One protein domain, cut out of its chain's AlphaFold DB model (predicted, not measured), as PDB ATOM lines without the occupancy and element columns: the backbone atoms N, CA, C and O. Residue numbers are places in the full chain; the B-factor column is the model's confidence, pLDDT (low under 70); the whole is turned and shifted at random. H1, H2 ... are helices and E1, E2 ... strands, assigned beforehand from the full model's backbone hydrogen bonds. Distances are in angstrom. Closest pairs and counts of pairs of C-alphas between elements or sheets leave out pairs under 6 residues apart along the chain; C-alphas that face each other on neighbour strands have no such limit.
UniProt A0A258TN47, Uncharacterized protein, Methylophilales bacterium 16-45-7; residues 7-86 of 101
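AT A GLANCE: This is residues 7 to 86 of the 101 residues of an uncharacterized protein of Methylophilales bacterium 16-45-7 (UniProt A0A258TN47). The model is one long, twisted sheet of five strands that folds back and forth in hairpins, E1 to E5, with two short helices before it. H2 only grazes the sheet near E1 and E2, and H1 lies off the sheet. The printed part has 80 residues, in the order H1, H2, E1, E2, E3, E4, E5; the sheet's order is E1 - E2 - E3 - E4 - E5, all antiparallel, and the class is mostly strand. The whole is compact, with a radius of gyration of the C-alphas of 13.3 A, yet elongated, spanning 41 by 21 by 18 A.

HOW THE PARTS SIT: Start with H1, residues 7 to 10, which is not on the sheet and is apart from H2, residues 16 to 21. H1 is too short for an O i to N i+4 pair; in H2, 0 of 2 such pairs are within hydrogen-bond range, against 1 of 3 O i to N i+3 pairs. H2 is on the sheet but only grazes it, with its residues 16 to 19; its closest C-alphas to E1, residues 24 to 32, are those of Glu 19 and Thr 25, 5.6 A apart. E1 forms a hairpin with E2, residues 35 to 44, at 171 degrees; look for N 30 and O 37, 2.8 A apart, within hydrogen-bond range. E2 and E3, residues 47 to 59, form the next hairpin, with N 40 and O 51 at 2.9 A. E3 and E4, residues 62 to 73, form another, with N 54 and O 66 at 2.8 A. E4 and E5, residues 76 to 86, form the last, with N 69 and O 80 at 2.8 A. These five strands make a meander, each the antiparallel neighbour of the one before; E1 and E5 are its edge strands and are apart.

IN THESE COORDINATES: Find C-alpha 7 at (198.062, 138.442, 161.860), where H1 begins; it is 4.9 A long, and H2 is 9.0 A. Find C-alpha 24 at (211.168, 152.152, 149.303); from there E1 runs 23.1 A and bends by 56 degrees at residue 27. E2 runs 29.2 A. E3 runs 34.1 A and bends by 59 degrees at residue 50. E4 runs 31.5 A and bends by 67 degrees at residue 70. E5 runs 30.2 A to C-alpha 86 at (211.024, 143.389, 171.089).

THE WHOLE: The two C-alphas farthest apart are those of Ala 60 and Gly 75, at 40.6 A. The printed part has no cut, and its links between named elements are tight. Mean pLDDT of the printed part is 72.8; look for values under 70 at residues 7 to 23, 58 to 62, 84 and 86.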
ATOM      1  N   ASP A   7     198.336 138.448 163.298       43.34
ATOM      2  CA  ASP A   7     198.062 138.442 161.860       43.34
ATOM      3  C   ASP A   7     199.190 139.105 161.066       43.34
ATOM      4  O   ASP A   7     199.583 138.568 160.036       43.34
ATOM      5  N   MET A   8     199.809 140.175 161.579       48.38
ATOM      6  CA  MET A   8     201.016 140.766 160.982       48.38
ATOM      7  C   MET A   8     202.243 139.844 161.085       48.38
ATOM      8  O   MET A   8     203.096 139.871 160.206       48.38
ATOM      9  N   ALA A   9     202.336 139.003 162.122       49.06
ATOM     10  CA  ALA A   9     203.388 137.989 162.257       49.06
ATOM     11  C   ALA A   9     203.129 136.726 161.403       49.06
ATOM     12  O   ALA A   9     204.069 136.038 160.999       49.06
ATOM     13  N   LYS A  10     201.855 136.403 161.130       40.81
ATOM     14  CA  LYS A  10     201.425 135.281 160.274       40.81
ATOM     15  C   LYS A  10     201.434 135.635 158.790       40.81
ATOM     16  O   LYS A  10     201.721 134.761 157.967       40.81
ATOM     17  N   GLN A  11     201.142 136.887 158.438       45.28
ATOM     18  CA  GLN A  11     201.369 137.427 157.102       45.28
ATOM     19  C   GLN A  11     202.881 137.428 156.870       45.28
ATOM     20  O   GLN A  11     203.635 138.169 157.484       45.28
ATOM     21  N   LYS A  12     203.327 136.470 156.052       43.28
ATOM     22  CA  LYS A  12     204.694 135.924 156.015       43.28
ATOM     23  C   LYS A  12     205.818 136.912 155.724       43.28
ATOM     24  O   LYS A  12     206.972 136.506 155.773       43.28
ATOM     25  N   ILE A  13     205.508 138.153 155.409       43.88
ATOM     26  CA  ILE A  13     206.417 139.272 155.251       43.88
ATOM     27  C   ILE A  13     205.500 140.474 155.544       43.88
ATOM     28  O   ILE A  13     204.355 140.466 155.083       43.88
ATOM     29  N   VAL A  14     205.962 141.525 156.220       41.28
ATOM     30  CA  VAL A  14     205.305 142.836 156.089       41.28
ATOM     31  C   VAL A  14     206.101 143.671 155.075       41.28
ATOM     32  O   VAL A  14     206.877 144.528 155.485       41.28
ATOM     33  N   PRO A  15     205.973 143.427 153.751       43.47
ATOM     34  CA  PRO A  15     206.500 144.321 152.734       43.47
ATOM     35  C   PRO A  15     205.497 145.463 152.492       43.47
ATOM     36  O   PRO A  15     205.911 146.601 152.318       43.47
ATOM     37  N   GLY A  16     204.188 145.233 152.679       39.25
ATOM     38  CA  GLY A  16     203.144 146.207 152.338       39.25
ATOM     39  C   GLY A  16     203.120 147.497 153.169       39.25
ATOM     40  O   GLY A  16     202.628 148.517 152.682       39.25
ATOM     41  N   THR A  17     203.660 147.502 154.399       43.50
ATOM     42  CA  THR A  17     203.792 148.745 155.188       43.50
ATOM     43  C   THR A  17     205.113 149.469 154.936       43.50
ATOM     44  O   THR A  17     205.147 150.685 155.080       43.50
ATOM     45  N   PHE A  18     206.182 148.765 154.541       45.97
ATOM     46  CA  PHE A  18     207.445 149.403 154.144       45.97
ATOM     47  C   PHE A  18     207.341 150.023 152.746       45.97
ATOM     48  O   PHE A  18     207.812 151.139 152.539       45.97
ATOM     49  N   GLU A  19     206.655 149.342 151.823       40.69
ATOM     50  CA  GLU A  19     206.475 149.787 150.437       40.69
ATOM     51  C   GLU A  19     205.773 151.149 150.331       40.69
ATOM     52  O   GLU A  19     206.092 151.947 149.452       40.69
ATOM     53  N   ASN A  20     204.871 151.465 151.266       46.69
ATOM     54  CA  ASN A  20     204.062 152.686 151.213       46.69
ATOM     55  C   ASN A  20     204.558 153.844 152.094       46.69
ATOM     56  O   ASN A  20     204.061 154.957 151.940       46.69
ATOM     57  N   GLN A  21     205.501 153.633 153.022       49.97
ATOM     58  CA  GLN A  21     205.823 154.665 154.024       49.97
ATOM     59  C   GLN A  21     206.977 155.601 153.651       49.97
ATOM     60  O   GLN A  21     207.107 156.657 154.267       49.97
ATOM     61  N   ALA A  22     207.786 155.276 152.639       56.59
ATOM     62  CA  ALA A  22     208.926 156.124 152.271       56.59
ATOM     63  C   ALA A  22     209.388 155.986 150.807       56.59
ATOM     64  O   ALA A  22     210.514 156.349 150.491       56.59
ATOM     65  N   GLY A  23     208.569 155.443 149.896       65.75
ATOM     66  CA  GLY A  23     209.001 155.213 148.506       65.75
ATOM     67  C   GLY A  23     210.170 154.222 148.398       65.75
ATOM     68  O   GLY A  23     211.077 154.409 147.586       65.75
ATOM     69  N   CYS A  24     210.167 153.209 149.268       74.50
ATOM     70  CA  CYS A  24     211.168 152.152 149.303       74.50
ATOM     71  C   CYS A  24     210.589 150.864 148.734       74.50
ATOM     72  O   CYS A  24     209.551 150.394 149.182       74.50
ATOM     73  N   THR A  25     211.274 150.271 147.768       80.44
ATOM     74  CA  THR A  25     210.913 148.986 147.176       80.44
ATOM     75  C   THR A  25     211.699 147.879 147.855       80.44
ATOM     76  O   THR A  25     212.911 147.988 148.037       80.44
ATOM     77  N   VAL A  26     211.021 146.799 148.234       79.50
ATOM     78  CA  VAL A  26     211.684 145.604 148.759       79.50
ATOM     79  C   VAL A  26     212.151 144.757 147.576       79.50
ATOM     80  O   VAL A  26     211.337 144.245 146.816       79.50
ATOM     81  N   ASN A  27     213.465 144.609 147.417       77.88
ATOM     82  CA  ASN A  27     214.060 143.885 146.291       77.88
ATOM     83  C   ASN A  27     214.215 142.393 146.581       77.88
ATOM     84  O   ASN A  27     214.080 141.565 145.681       77.88
ATOM     85  N   HIS A  28     214.541 142.043 147.826       76.50
ATOM     86  CA  HIS A  28     214.812 140.662 148.195       76.50
ATOM     87  C   HIS A  28     214.305 140.368 149.597       76.50
ATOM     88  O   HIS A  28     214.567 141.124 150.530       76.50
ATOM     89  N   VAL A  29     213.617 139.241 149.760       78.56
ATOM     90  CA  VAL A  29     213.228 138.735 151.073       78.56
ATOM     91  C   VAL A  29     213.633 137.281 151.183       78.56
ATOM     92  O   VAL A  29     213.137 136.425 150.455       78.56
ATOM     93  N   THR A  30     214.515 137.002 152.131       76.88
ATOM     94  CA  THR A  30     214.914 135.649 152.486       76.88
ATOM     95  C   THR A  30     214.381 135.321 153.867       76.88
ATOM     96  O   THR A  30     214.490 136.111 154.806       76.88
ATOM     97  N   ARG A  31     213.838 134.116 154.018       74.81
ATOM     98  CA  ARG A  31     213.463 133.576 155.319       74.81
ATOM     99  C   ARG A  31     214.121 132.221 155.509       74.81
ATOM    100  O   ARG A  31     213.950 131.332 154.682       74.81
ATOM    101  N   ASN A  32     214.824 132.063 156.622       75.38
ATOM    102  CA  ASN A  32     215.422 130.804 157.033       75.38
ATOM    103  C   ASN A  32     214.904 130.427 158.427       75.38
ATOM    104  O   ASN A  32     215.408 130.895 159.448       75.38
ATOM    105  N   GLY A  33     213.824 129.640 158.457       77.88
ATOM    106  CA  GLY A  33     213.126 129.254 159.685       77.88
ATOM    107  C   GLY A  33     212.601 130.464 160.464       77.88
ATOM    108  O   GLY A  33     211.614 131.100 160.067       77.88
ATOM    109  N   ASN A  34     213.276 130.763 161.575       74.12
ATOM    110  CA  ASN A  34     212.960 131.864 162.483       74.12
ATOM    111  C   ASN A  34     213.666 133.176 162.114       74.12
ATOM    112  O   ASN A  34     213.295 134.219 162.648       74.12
ATOM    113  N   ALA A  35     214.662 133.135 161.227       77.69
ATOM    114  CA  ALA A  35     215.364 134.315 160.751       77.69
ATOM    115  C   ALA A  35     214.724 134.852 159.464       77.69
ATOM    116  O   ALA A  35     214.380 134.088 158.557       77.69
ATOM    117  N   TYR A  36     214.595 136.168 159.371       78.19
ATOM    118  CA  TYR A  36     214.214 136.895 158.169       78.19
ATOM    119  C   TYR A  36     215.305 137.899 157.809       78.19
ATOM    120  O   TYR A  36     215.984 138.449 158.674       78.19
ATOM    121  N   ARG A  37     215.461 138.143 156.515       82.69
ATOM    122  CA  ARG A  37     216.309 139.187 155.955       82.69
ATOM    123  C   ARG A  37     215.573 139.803 154.780       82.69
ATOM    124  O   ARG A  37     215.049 139.090 153.933       82.69
ATOM    125  N   MET A  38     215.520 141.119 154.750       83.62
ATOM    126  CA  MET A  38     214.839 141.913 153.745       83.62
ATOM    127  C   MET A  38     215.808 142.975 153.261       83.62
ATOM    128  O   MET A  38     216.397 143.684 154.070       83.62
ATOM    129  N   GLU A  39     215.968 143.087 151.954       85.25
ATOM    130  CA  GLU A  39     216.777 144.115 151.315       85.25
ATOM    131  C   GLU A  39     215.835 145.053 150.578       85.25
ATOM    132  O   GLU A  39     214.981 144.611 149.803       85.25
ATOM    133  N   TYR A  40     215.966 146.343 150.849       83.81
ATOM    134  CA  TYR A  40     215.098 147.371 150.304       83.81
ATOM    135  C   TYR A  40     215.919 148.517 149.726       83.81
ATOM    136  O   TYR A  40     217.020 148.815 150.184       83.81
ATOM    137  N   VAL A  41     215.375 149.161 148.703       86.56
ATOM    138  CA  VAL A  41     215.968 150.322 148.046       86.56
ATOM    139  C   VAL A  41     214.949 151.440 148.054       86.56
ATOM    140  O   VAL A  41     213.836 151.285 147.567       86.56
ATOM    141  N   CYS A  42     215.339 152.569 148.617       85.25
ATOM    142  CA  CYS A  42     214.567 153.794 148.628       85.25
ATOM    143  C   CYS A  42     215.062 154.683 147.504       85.25
ATOM    144  O   CYS A  42     216.261 154.936 147.411       85.25
ATOM    145  N   LYS A  43     214.153 155.138 146.644       85.00
ATOM    146  CA  LYS A  43     214.508 156.054 145.562       85.00
ATOM    147  C   LYS A  43     213.446 157.125 145.410       85.00
ATOM    148  O   LYS A  43     212.491 156.982 144.650       85.00
ATOM    149  N   ASN A  44     213.619 158.206 146.158       82.00
ATOM    150  CA  ASN A  44     212.775 159.388 146.096       82.00
ATOM    151  C   ASN A  44     213.618 160.671 146.306       82.00
ATOM    152  O   ASN A  44     214.774 160.586 146.717       82.00
ATOM    153  N   PRO A  45     213.069 161.876 146.049       81.00
ATOM    154  CA  PRO A  45     213.823 163.135 146.148       81.00
ATOM    155  C   PRO A  45     214.400 163.460 147.535       81.00
ATOM    156  O   PRO A  45     215.307 164.281 147.648       81.00
ATOM    157  N   GLN A  46     213.857 162.868 148.597       81.12
ATOM    158  CA  GLN A  46     214.278 163.084 149.982       81.12
ATOM    159  C   GLN A  46     215.134 161.936 150.529       81.12
ATOM    160  O   GLN A  46     215.814 162.138 151.531       81.12
ATOM    161  N   LEU A  47     215.102 160.761 149.905       81.69
ATOM    162  CA  LEU A  47     215.725 159.531 150.371       81.69
ATOM    163  C   LEU A  47     216.151 158.690 149.163       81.69
ATOM    164  O   LEU A  47     215.312 158.118 148.465       81.69
ATOM    165  N   ASP A  48     217.457 158.589 148.949       88.50
ATOM    166  CA  ASP A  48     218.056 157.714 147.938       88.50
ATOM    167  C   ASP A  48     219.084 156.814 148.618       88.50
ATOM    168  O   ASP A  48     220.043 157.307 149.210       88.50
ATOM    169  N   GLY A  49     218.859 155.505 148.602       88.69
ATOM    170  CA  GLY A  49     219.762 154.555 149.231       88.69
ATOM    171  C   GLY A  49     219.212 153.146 149.318       88.69
ATOM    172  O   GLY A  49     218.110 152.837 148.872       88.69
ATOM    173  N   SER A  50     219.993 152.278 149.940       89.25
ATOM    174  CA  SER A  50     219.641 150.879 150.148       89.25
ATOM    175  C   SER A  50     219.807 150.497 151.605       89.25
ATOM    176  O   SER A  50     220.694 150.999 152.300       89.25
ATOM    177  N   GLY A  51     218.965 149.586 152.064       86.94
ATOM    178  CA  GLY A  51     219.023 149.073 153.411       86.94
ATOM    179  C   GLY A  51     218.731 147.591 153.489       86.94
ATOM    180  O   GLY A  51     218.219 146.962 152.561       86.94
ATOM    181  N   VAL A  52     219.087 147.036 154.636       86.75
ATOM    182  CA  VAL A  52     218.859 145.647 154.982       86.75
ATOM    183  C   VAL A  52     218.195 145.613 156.345       86.75
ATOM    184  O   VAL A  52     218.776 146.062 157.326       86.75
ATOM    185  N   ALA A  53     217.004 145.037 156.421       80.62
ATOM    186  CA  ALA A  53     216.336 144.707 157.670       80.62
ATOM    187  C   ALA A  53     216.407 143.195 157.882       80.62
ATOM    188  O   ALA A  53     215.847 142.418 157.114       80.62
ATOM    189  N   GLN A  54     217.093 142.760 158.926       83.88
ATOM    190  CA  GLN A  54     217.189 141.359 159.307       83.88
ATOM    191  C   GLN A  54     216.695 141.165 160.729       83.88
ATOM    192  O   GLN A  54     216.810 142.058 161.557       83.88
ATOM    193  N   GLY A  55     216.167 139.995 161.044       79.44
ATOM    194  CA  GLY A  55     215.764 139.688 162.403       79.44
ATOM    195  C   GLY A  55     215.515 138.217 162.621       79.44
ATOM    196  O   GLY A  55     215.443 137.434 161.683       79.44
ATOM    197  N   THR A  56     215.446 137.828 163.884       78.56
ATOM    198  CA  THR A  56     215.254 136.450 164.312       78.56
ATOM    199  C   THR A  56     214.182 136.396 165.385       78.56
ATOM    200  O   THR A  56     214.221 137.134 166.367       78.56
ATOM    201  N   LEU A  57     213.227 135.491 165.204       70.75
ATOM    202  CA  LEU A  57     212.263 135.111 166.228       70.75
ATOM    203  C   LEU A  57     212.955 134.135 167.186       70.75
ATOM    204  O   LEU A  57     213.105 132.951 166.880       70.75
ATOM    205  N   THR A  58     213.428 134.626 168.329       68.31
ATOM    206  CA  THR A  58     214.079 133.780 169.339       68.31
ATOM    207  C   THR A  58     213.075 132.858 170.025       68.31
ATOM    208  O   THR A  58     213.424 131.741 170.396       68.31
ATOM    209  N   ASN A  59     211.814 133.280 170.142       66.56
ATOM    210  CA  ASN A  59     210.678 132.432 170.506       66.56
ATOM    211  C   ASN A  59     209.359 133.074 170.030       66.56
ATOM    212  O   ASN A  59     209.375 134.111 169.371       66.56
ATOM    213  N   ALA A  60     208.215 132.456 170.346       62.75
ATOM    214  CA  ALA A  60     206.893 132.967 169.965       62.75
ATOM    215  C   ALA A  60     206.596 134.381 170.509       62.75
ATOM    216  O   ALA A  60     205.747 135.078 169.962       62.75
ATOM    217  N   GLU A  61     207.306 134.800 171.557       62.81
ATOM    218  CA  GLU A  61     207.117 136.074 172.239       62.81
ATOM    219  C   GLU A  61     208.300 137.031 172.077       62.81
ATOM    220  O   GLU A  61     208.251 138.125 172.610       62.81
ATOM    221  N   GLN A  62     209.402 136.672 171.426       67.69
ATOM    222  CA  GLN A  62     210.606 137.506 171.399       67.69
ATOM    223  C   GLN A  62     211.182 137.546 169.998       67.69
ATOM    224  O   GLN A  62     211.403 136.517 169.356       67.69
ATOM    225  N   PHE A  63     211.451 138.764 169.545       71.69
ATOM    226  CA  PHE A  63     212.116 139.020 168.290       71.69
ATOM    227  C   PHE A  63     213.310 139.940 168.515       71.69
ATOM    228  O   PHE A  63     213.264 140.910 169.275       71.69
ATOM    229  N   THR A  64     214.394 139.628 167.826       77.62
ATOM    230  CA  THR A  64     215.537 140.517 167.676       77.62
ATOM    231  C   THR A  64     215.657 140.894 166.212       77.62
ATOM    232  O   THR A  64     215.217 140.166 165.324       77.62
ATOM    233  N   GLY A  65     216.203 142.064 165.944       80.50
ATOM    234  CA  GLY A  65     216.301 142.628 164.619       80.50
ATOM    235  C   GLY A  65     217.449 143.609 164.537       80.50
ATOM    236  O   GLY A  65     217.898 144.166 165.534       80.50
ATOM    237  N   GLN A  66     217.929 143.809 163.329       82.69
ATOM    238  CA  GLN A  66     218.888 144.823 162.980       82.69
ATOM    239  C   GLN A  66     218.504 145.367 161.617       82.69
ATOM    240  O   GLN A  66     218.285 144.609 160.673       82.69
ATOM    241  N   THR A  67     218.475 146.681 161.518       79.69
ATOM    242  CA  THR A  67     218.278 147.387 160.267       79.69
ATOM    243  C   THR A  67     219.518 148.208 159.987       79.69
ATOM    244  O   THR A  67     220.011 148.904 160.869       79.69
ATOM    245  N   THR A  68     220.034 148.123 158.771       87.56
ATOM    246  CA  THR A  68     221.071 149.013 158.263       87.56
ATOM    247  C   THR A  68     220.526 149.782 157.077       87.56
ATOM    248  O   THR A  68     219.803 149.230 156.252       87.56
ATOM    249  N   PHE A  69     220.878 151.054 156.976       87.06
ATOM    250  CA  PHE A  69     220.554 151.889 155.836       87.06
ATOM    251  C   PHE A  69     221.783 152.688 155.434       87.06
ATOM    252  O   PHE A  69     222.445 153.290 156.274       87.06
ATOM    253  N   ASN A  70     222.088 152.689 154.143       90.62
ATOM    254  CA  ASN A  70     223.158 153.483 153.565       90.62
ATOM    255  C   ASN A  70     222.599 154.237 152.370       90.62
ATOM    256  O   ASN A  70     222.050 153.634 151.443       90.62
ATOM    257  N   GLY A  71     222.747 155.553 152.390       88.88
ATOM    258  CA  GLY A  71     222.178 156.392 151.356       88.88
ATOM    259  C   GLY A  71     222.350 157.864 151.646       88.88
ATOM    260  O   GLY A  71     223.290 158.289 152.305       88.88
ATOM    261  N   THR A  72     221.398 158.632 151.157       87.56
ATOM    262  CA  THR A  72     221.356 160.082 151.225       87.56
ATOM    263  C   THR A  72     219.967 160.493 151.681       87.56
ATOM    264  O   THR A  72     218.977 160.090 151.072       87.56
ATOM    265  N   VAL A  73     219.896 161.308 152.734       83.88
ATOM    266  CA  VAL A  73     218.665 161.948 153.209       83.88
ATOM    267  C   VAL A  73     218.770 163.437 152.931       83.88
ATOM    268  O   VAL A  73     219.670 164.109 153.433       83.88
ATOM    269  N   GLN A  74     217.876 163.958 152.094       83.88
ATOM    270  CA  GLN A  74     217.872 165.358 151.652       83.88
ATOM    271  C   GLN A  74     219.245 165.828 151.128       83.88
ATOM    272  O   GLN A  74     219.676 166.945 151.400       83.88
ATOM    273  N   GLY A  75     219.957 164.951 150.411       83.88
ATOM    274  CA  GLY A  75     221.294 165.227 149.872       83.88
ATOM    275  C   GLY A  75     222.456 165.032 150.853       83.88
ATOM    276  O   GLY A  75     223.606 165.142 150.439       83.88
ATOM    277  N   ASN A  76     222.194 164.690 152.119       86.69
ATOM    278  CA  ASN A  76     223.235 164.401 153.107       86.69
ATOM    279  C   ASN A  76     223.478 162.893 153.198       86.69
ATOM    280  O   ASN A  76     222.518 162.154 153.431       86.69
ATOM    281  N   PRO A  77     224.720 162.412 153.026       89.19
ATOM    282  CA  PRO A  77     225.016 160.996 153.145       89.19
ATOM    283  C   PRO A  77     224.796 160.532 154.584       89.19
ATOM    284  O   PRO A  77     225.273 161.157 155.532       89.19
ATOM    285  N   ILE A  78     224.089 159.419 154.735       87.25
ATOM    286  CA  ILE A  78     223.856 158.765 156.015       87.25
ATOM    287  C   ILE A  78     224.233 157.290 155.935       87.25
ATOM    288  O   ILE A  78     224.031 156.615 154.922       87.25
ATOM    289  N   SER A  79     224.764 156.798 157.046       87.88
ATOM    290  CA  SER A  79     224.923 155.380 157.325       87.88
ATOM    291  C   SER A  79     224.343 155.156 158.707       87.88
ATOM    292  O   SER A  79     224.862 155.669 159.698       87.88
ATOM    293  N   GLU A  80     223.215 154.466 158.757       82.62
ATOM    294  CA  GLU A  80     222.477 154.241 159.986       82.62
ATOM    295  C   GLU A  80     222.366 152.745 160.247       82.62
ATOM    296  O   GLU A  80     222.098 151.947 159.346       82.62
ATOM    297  N   GLN A  81     222.577 152.359 161.500       84.38
ATOM    298  CA  GLN A  81     222.332 151.011 161.976       84.38
ATOM    299  C   GLN A  81     221.495 151.091 163.246       84.38
ATOM    300  O   GLN A  81     221.899 151.703 164.232       84.38
ATOM    301  N   ALA A  82     220.347 150.426 163.227       74.94
ATOM    302  CA  ALA A  82     219.437 150.333 164.351       74.94
ATOM    303  C   ALA A  82     219.278 148.868 164.754       74.94
ATOM    304  O   ALA A  82     218.965 148.017 163.925       74.94
ATOM    305  N   ASN A  83     219.470 148.571 166.036       77.75
ATOM    306  CA  ASN A  83     219.147 147.265 166.601       77.75
ATOM    307  C   ASN A  83     217.760 147.338 167.241       77.75
ATOM    308  O   ASN A  83     217.430 148.307 167.922       77.75
ATOM    309  N   ILE A  84     216.948 146.314 167.012       67.12
ATOM    310  CA  ILE A  84     215.582 146.218 167.506       67.12
ATOM    311  C   ILE A  84     215.495 144.963 168.361       67.12
ATOM    312  O   ILE A  84     215.798 143.862 167.915       67.12
ATOM    313  N   ASN A  85     215.041 145.111 169.594       70.38
ATOM    314  CA  ASN A  85     214.716 143.991 170.459       70.38
ATOM    315  C   ASN A  85     213.297 144.223 170.948       70.38
ATOM    316  O   ASN A  85     213.000 145.270 171.524       70.38
ATOM    317  N   GLY A  86     212.412 143.272 170.691       63.03
ATOM    318  CA  GLY A  86     211.024 143.389 171.089       63.03
ATOM    319  C   GLY A  86     210.504 142.088 171.658       63.03
ATOM    320  O   GLY A  86     210.836 140.996 171.198       63.03
TER     321      GLY A  86